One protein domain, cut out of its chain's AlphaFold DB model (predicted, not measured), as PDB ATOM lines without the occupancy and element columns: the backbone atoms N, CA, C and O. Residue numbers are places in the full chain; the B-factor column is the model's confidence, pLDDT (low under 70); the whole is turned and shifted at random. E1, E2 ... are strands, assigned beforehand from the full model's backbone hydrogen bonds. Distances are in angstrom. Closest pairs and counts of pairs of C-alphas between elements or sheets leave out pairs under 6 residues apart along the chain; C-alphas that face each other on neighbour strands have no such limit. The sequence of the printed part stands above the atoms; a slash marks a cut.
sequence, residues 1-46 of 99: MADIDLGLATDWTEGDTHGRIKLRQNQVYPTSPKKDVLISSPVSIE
ATOM      1  N   MET A   1      33.560   5.198 -19.199       55.69
ATOM      2  CA  MET A   1      34.086   4.582 -17.964       55.69
ATOM      3  C   MET A   1      33.080   4.896 -16.879       55.69
ATOM      4  O   MET A   1      32.638   6.037 -16.851       55.69
ATOM      5  N   ALA A   2      32.636   3.903 -16.112       71.56
ATOM      6  CA  ALA A   2      31.708   4.146 -15.013       71.56
ATOM      7  C   ALA A   2      32.437   4.882 -13.881       71.56
ATOM      8  O   ALA A   2      33.628   4.643 -13.669       71.56
ATOM      9  N   ASP A   3      31.732   5.784 -13.204       80.69
ATOM     10  CA  ASP A   3      32.212   6.442 -11.992       80.69
ATOM     11  C   ASP A   3      32.497   5.371 -10.927       80.69
ATOM     12  O   ASP A   3      31.709   4.440 -10.752       80.69
ATOM     13  N   ILE A   4      33.625   5.489 -10.230       84.94
ATOM     14  CA  ILE A   4      33.962   4.625  -9.099       84.94
ATOM     15  C   ILE A   4      33.501   5.345  -7.833       84.94
ATOM     16  O   ILE A   4      34.030   6.409  -7.501       84.94
ATOM     17  N   ASP A   5      32.504   4.777  -7.157       82.06
ATOM     18  CA  ASP A   5      32.065   5.204  -5.827       82.06
ATOM     19  C   ASP A   5      33.008   4.604  -4.778       82.06
ATOM     20  O   ASP A   5      33.229   3.391  -4.753       82.06
ATOM     21  N   LEU A   6      33.601   5.464  -3.955       83.12
ATOM     22  CA  LEU A   6      34.531   5.083  -2.892       83.12
ATOM     23  C   LEU A   6      33.825   4.894  -1.541       83.12
ATOM     24  O   LEU A   6      34.473   4.516  -0.568       83.12
ATOM     25  N   GLY A   7      32.510   5.121  -1.482       81.81
ATOM     26  CA  GLY A   7      31.685   4.928  -0.298       81.81
ATOM     27  C   GLY A   7      31.286   6.224   0.405       81.81
ATOM     28  O   GLY A   7      31.777   7.314   0.106       81.81
ATOM     29  N   LEU A   8      30.357   6.064   1.351       81.81
ATOM     30  CA  LEU A   8      29.751   7.126   2.149       81.81
ATOM     31  C   LEU A   8      30.655   7.510   3.328       81.81
ATOM     32  O   LEU A   8      31.015   6.650   4.134       81.81
ATOM     33  N   ALA A   9      30.933   8.803   3.482       78.44
ATOM     34  CA  ALA A   9      31.459   9.351   4.725       78.44
ATOM     35  C   ALA A   9      30.323   9.465   5.747       78.44
ATOM     36  O   ALA A   9      29.397  10.259   5.587       78.44
ATOM     37  N   THR A  10      30.363   8.628   6.782       79.31
ATOM     38  CA  THR A  10      29.316   8.558   7.814       79.31
ATOM     39  C   THR A  10      29.402   9.691   8.837       79.31
ATOM     40  O   THR A  10      28.448   9.933   9.571       79.31
ATOM     41  N   ASP A  11      30.536  10.381   8.880       79.31
ATOM     42  CA  ASP A  11      30.854  11.518   9.738       79.31
ATOM     43  C   ASP A  11      30.582  12.879   9.071       79.31
ATOM     44  O   ASP A  11      30.724  13.919   9.714       79.31
ATOM     45  N   TRP A  12      30.142  12.886   7.809       80.94
ATOM     46  CA  TRP A  12      29.866  14.093   7.036       80.94
ATOM     47  C   TRP A  12      28.413  14.122   6.554       80.94
ATOM     48  O   TRP A  12      27.898  13.137   6.029       80.94
ATOM     49  N   THR A  13      27.725  15.250   6.735       75.31
ATOM     50  CA  THR A  13      26.261  15.337   6.532       75.31
ATOM     51  C   THR A  13      25.818  16.433   5.563       75.31
ATOM     52  O   THR A  13      24.622  16.583   5.318       75.31
ATOM     53  N   GLU A  14      26.757  17.165   4.958       72.12
ATOM     54  CA  GLU A  14      26.472  18.285   4.052       72.12
ATOM     55  C   GLU A  14      27.159  18.095   2.684       72.12
ATOM     56  O   GLU A  14      28.265  17.582   2.598       72.12
ATOM     57  N   GLY A  15      26.549  18.523   1.575       73.00
ATOM     58  CA  GLY A  15      27.169  18.388   0.242       73.00
ATOM     59  C   GLY A  15      27.228  16.946  -0.298       73.00
ATOM     60  O   GLY A  15      26.336  16.144  -0.031       73.00
ATOM     61  N   ASP A  16      28.235  16.627  -1.127       76.25
ATOM     62  CA  ASP A  16      28.437  15.262  -1.653       76.25
ATOM     63  C   ASP A  16      29.099  14.403  -0.577       76.25
ATOM     64  O   ASP A  16      30.274  14.579  -0.276       76.25
ATOM     65  N   THR A  17      28.337  13.483   0.007       81.75
ATOM     66  CA  THR A  17      28.782  12.631   1.116       81.75
ATOM     67  C   THR A  17      29.561  11.399   0.652       81.75
ATOM     68  O   THR A  17      29.994  10.604   1.484       81.75
ATOM     69  N   HIS A  18      29.752  11.220  -0.658       85.62
ATOM     70  CA  HIS A  18      30.484  10.090  -1.223       85.62
ATOM     71  C   HIS A  18      31.834  10.511  -1.798       85.62
ATOM     72  O   HIS A  18      31.951  11.510  -2.511       85.62
ATOM     73  N   GLY A  19      32.856   9.691  -1.551       85.25
ATOM     74  CA  GLY A  19      34.100   9.771  -2.310       85.25
ATOM     75  C   GLY A  19      33.896   9.253  -3.736       85.25
ATOM     76  O   GLY A  19      33.193   8.266  -3.943       85.25
ATOM     77  N   ARG A  20      34.490   9.897  -4.747       87.12
ATOM     78  CA  ARG A  20      34.308   9.508  -6.158       87.12
ATOM     79  C   ARG A  20      35.584   9.632  -6.975       87.12
ATOM     80  O   ARG A  20      36.339  10.589  -6.820       87.12
ATOM     81  N   ILE A  21      35.750   8.719  -7.934       88.94
ATOM     82  CA  ILE A  21      36.689   8.858  -9.054       88.94
ATOM     83  C   ILE A  21      35.900   8.793 -10.357       88.94
ATOM     84  O   ILE A  21      35.263   7.781 -10.650       88.94
ATOM     85  N   LYS A  22      35.938   9.858 -11.163       88.06
ATOM     86  CA  LYS A  22      35.211   9.899 -12.438       88.06
ATOM     87  C   LYS A  22      35.920  10.658 -13.540       88.06
ATOM     88  O   LYS A  22      36.715  11.561 -13.290       88.06
ATOM     89  N   LEU A  23      35.569  10.327 -14.779       89.75
ATOM     90  CA  LEU A  23      35.940  11.136 -15.934       89.75
ATOM     91  C   LEU A  23      34.931  12.270 -16.097       89.75
ATOM     92  O   LEU A  23      33.742  12.034 -16.302       89.75
ATOM     93  N   ARG A  24      35.406  13.510 -16.052       86.81
ATOM     94  CA  ARG A  24      34.595  14.709 -16.279       86.81
ATOM     95  C   ARG A  24      34.926  15.299 -17.647       86.81
ATOM     96  O   ARG A  24      36.059  15.203 -18.116       86.81
ATOM     97  N   GLN A  25      33.947  15.914 -18.312       89.62
ATOM     98  CA  GLN A  25      34.246  16.740 -19.484       89.62
ATOM     99  C   GLN A  25      35.237  17.839 -19.089       89.62
ATOM    100  O   GLN A  25      35.095  18.431 -18.016       89.62
ATOM    101  N   ASN A  26      36.228  18.093 -19.945       86.94
ATOM    102  CA  ASN A  26      37.185  19.161 -19.699       86.94
ATOM    103  C   ASN A  26      36.446  20.504 -19.584       86.94
ATOM    104  O   ASN A  26      35.696  20.869 -20.491       86.94
ATOM    105  N   GLN A  27      36.633  21.210 -18.467       78.88
ATOM    106  CA  GLN A  27      35.885  22.442 -18.184       78.88
ATOM    107  C   GLN A  27      36.293  23.614 -19.084       78.88
ATOM    108  O   GLN A  27      35.447  24.424 -19.445       78.88
ATOM    109  N   VAL A  28      37.568  23.681 -19.479       81.19
ATOM    110  CA  VAL A  28      38.113  24.773 -20.304       81.19
ATOM    111  C   VAL A  28      37.824  24.551 -21.792       81.19
ATOM    112  O   VAL A  28      37.577  25.497 -22.535       81.19
ATOM    113  N   TYR A  29      37.806  23.292 -22.232       84.69
ATOM    114  CA  TYR A  29      37.552  22.882 -23.613       84.69
ATOM    115  C   TYR A  29      36.396  21.865 -23.675       84.69
ATOM    116  O   TYR A  29      36.626  20.670 -23.902       84.69
ATOM    117  N   PRO A  30      35.134  22.308 -23.516       85.31
ATOM    118  CA  PRO A  30      33.980  21.413 -23.377       85.31
ATOM    119  C   PRO A  30      33.670  20.569 -24.617       85.31
ATOM    120  O   PRO A  30      33.002  19.547 -24.514       85.31
ATOM    121  N   THR A  31      34.158  20.979 -25.787       91.50
ATOM    122  CA  THR A  31      33.998  20.258 -27.060       91.50
ATOM    123  C   THR A  31      35.153  19.300 -27.354       91.50
ATOM    124  O   THR A  31      35.096  18.533 -28.313       91.50
ATOM    125  N   SER A  32      36.216  19.337 -26.547       92.62
ATOM    126  CA  SER A  32      37.379  18.476 -26.729       92.62
ATOM    127  C   SER A  32      37.043  17.021 -26.388       92.62
ATOM    128  O   SER A  32      36.334  16.770 -25.408       92.62
ATOM    129  N   PRO A  33      37.611  16.037 -27.113       90.50
ATOM    130  CA  PRO A  33      37.517  14.633 -26.718       90.50
ATOM    131  C   PRO A  33      38.282  14.331 -25.417       90.50
ATOM    132  O   PRO A  33      38.088  13.267 -24.830       90.50
ATOM    133  N   LYS A  34      39.151  15.242 -24.952       86.06
ATOM    134  CA  LYS A  34      39.884  15.086 -23.689       86.06
ATOM    135  C   LYS A  34      38.934  15.158 -22.488       86.06
ATOM    136  O   LYS A  34      38.000  15.958 -22.462       86.06
ATOM    137  N   LYS A  35      39.216  14.340 -21.476       83.94
ATOM    138  CA  LYS A  35      38.485  14.288 -20.205       83.94
ATOM    139  C   LYS A  35      39.441  14.583 -19.055       83.94
ATOM    140  O   LYS A  35      40.602  14.184 -19.113       83.94
ATOM    141  N   ASP A  36      38.926  15.236 -18.025       82.69
ATOM    142  CA  ASP A  36      39.624  15.390 -16.753       82.69
ATOM    143  C   ASP A  36      39.332  14.160 -15.882       82.69
ATOM    144  O   ASP A  36      38.231  13.606 -15.945       82.69
ATOM    145  N   VAL A  37      40.286  13.750 -15.049       85.12
ATOM    146  CA  VAL A  37      40.029  12.796 -13.962       85.12
ATOM    147  C   VAL A  37      39.721  13.609 -12.713       85.12
ATOM    148  O   VAL A  37      40.561  14.379 -12.256       85.12
ATOM    149  N   LEU A  38      38.514  13.454 -12.176       83.81
ATOM    150  CA  LEU A  38      38.123  14.037 -10.902       83.81
ATOM    151  C   LEU A  38      38.246  12.974  -9.814       83.81
ATOM    152  O   LEU A  38      37.634  11.914  -9.932       83.81
ATOM    153  N   ILE A  39      38.994  13.300  -8.762       85.44
ATOM    154  CA  ILE A  39      39.012  12.581  -7.488       85.44
ATOM    155  C   ILE A  39      38.431  13.548  -6.459       85.44
ATOM    156  O   ILE A  39      38.931  14.666  -6.326       85.44
ATOM    157  N   SER A  40      37.359  13.157  -5.781       83.12
ATOM    158  CA  SER A  40      36.688  13.982  -4.772       83.12
ATOM    159  C   SER A  40      36.376  13.167  -3.527       83.12
ATOM    160  O   SER A  40      36.099  11.974  -3.621       83.12
ATOM    161  N   SER A  41      36.400  13.821  -2.370       82.12
ATOM    162  CA  SER A  41      36.003  13.248  -1.086       82.12
ATOM    163  C   SER A  41      35.346  14.334  -0.227       82.12
ATOM    164  O   SER A  41      35.810  15.475  -0.286       82.12
ATOM    165  N   PRO A  42      34.295  14.010   0.545       78.31
ATOM    166  CA  PRO A  42      33.631  14.945   1.459       78.31
ATOM    167  C   PRO A  42      34.552  15.542   2.527       78.31
ATOM    168  O   PRO A  42      34.364  16.690   2.912       78.31
ATOM    169  N   VAL A  43      35.529  14.769   3.012       75.56
ATOM    170  CA  VAL A  43      36.337  15.141   4.188       75.56
ATOM    171  C   VAL A  43      37.790  15.403   3.801       75.56
ATOM    172  O   VAL A  43      38.323  16.486   4.035       75.56
ATOM    173  N   SER A  44      38.446  14.421   3.188       69.69
ATOM    174  CA  SER A  44      39.839  14.531   2.753       69.69
ATOM    175  C   SER A  44      40.153  13.527   1.650       69.69
ATOM    176  O   SER A  44      39.510  12.484   1.522       69.69
ATOM    177  N   ILE A  45      41.152  13.851   0.832       69.75
ATOM    178  CA  ILE A  45      41.714  12.927  -0.152       69.75
ATOM    179  C   ILE A  45      43.110  12.561   0.333       69.75
ATOM    180  O   ILE A  45      43.967  13.434   0.462       69.75
ATOM    181  N   GLU A  46      43.337  11.273   0.562       66.75
ATOM    182  CA  GLU A  46      44.671  10.728   0.782       66.75
ATOM    183  C   GLU A  46      45.150  10.042  -0.501       66.75
ATOM    184  O   GLU A  46      44.467   9.177  -1.054       66.75
TER     185      GLU A  46
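AT A GLANCE: This is residues 1 to 46 of the 99 residues of an uncharacterized protein of Streptomyces sp. RPA4-5 (UniProt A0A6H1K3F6). The domain is a single small antiparallel sheet of three strands, E1, E2 and E3, a narrow twisted ribbon folded back on itself twice, with no named helix over either of its faces. The longest strand, E2, runs bent through the middle, with E1 along one side and E3 along the other, and two loops, residues 9 to 17 and residues 26 to 34, extend beyond opposite ends of the sheet. The printed part has 46 residues with no named helix and three named strands, which follow each other along the chain as E1, E2, E3 and stand in the same order across the sheet. The class is all strand, though under half of the printed residues, 19 of 46, are in named elements. The whole is loose, with a radius of gyration of the C-alphas of 12.5 A, and only just elongated, with spans of 38 by 19 by 17 A.

IN THESE COORDINATES: The printed part begins at Met 1, the chain's first residue, and residues 1 to 3 come before the first strand. E1 is residues 4 to 8, from Ile 4 to Leu 8; its first C-alpha is at (33.962, 4.625, -9.099), and it is 12.3 A long from first to last C-alpha. Residues 9 to 17 then join it to E2, residues 18 to 25, from His 18 to Gln 25. E2 is the longest strand, with 8 residues and 19.8 A from C-alpha 18 at (30.484, 10.090, -1.223) to C-alpha 25 at (34.246, 16.740, -19.484). E2 bends by 63 degrees at residue 21. After residues 26 to 34 comes E3, residues 35 to 40, from Lys 35 to Ser 40, 15.5 A long, with its last C-alpha at (36.688, 13.982, -4.772). Residues 41 to 46 follow E3 to the end of the printed part.

HOW THE PARTS SIT: The sheet runs, strand beside strand, E1, E2, E3; E1 and E3 are its edge strands, and E2 is the inner one. The three strands form a meander, each strand the antiparallel neighbour of the one before. E1 and E2 make a hairpin, with 151 degrees between their N-to-C directions. Of their C-alphas that face each other, those of Leu 6 and Gly 19 are 4.7 A apart. Across this pair N 4 and O 21 are within hydrogen-bond range at 2.8 A, and so are N 19 and O 7 at 3.1 A. E2 and E3 make the second hairpin, with 167 degrees between their directions. Here the C-alphas of Ile 21 and Ile 39 face each other at 4.7 A, and those of Gln 25 and Lys 35 at 4.9 A. N 24 and O 36 are within hydrogen-bond range at 2.8 A, and N 40 and O 20 at 3.0 A. E1 and E3 are apart, with no C-alpha of the one within 8 A of the other. The sheet is twisted: its C-alphas lie up to 4.5 A off the best plane through them.

THE WHOLE: The two C-alphas farthest apart, 38.0 A, are those of Asp 11, in the link from E1 to E2, and Thr 31, in the link from E2 to E3. Each of these two links has 9 residues and is short but not tight; there is no long link. The first and last printed C-alphas, of Met 1 and Glu 46, are 22.4 A apart. The printed part has no cut, and it ends at residue 46 of a full chain of 99 residues. The mean pLDDT of the printed part is 81.4, and the model's confidence is low, under 70, at residue 1 and at residues 44 to 46. Among the strands the mean pLDDT is 83 for E1, 88 for E2 and 84 for E3.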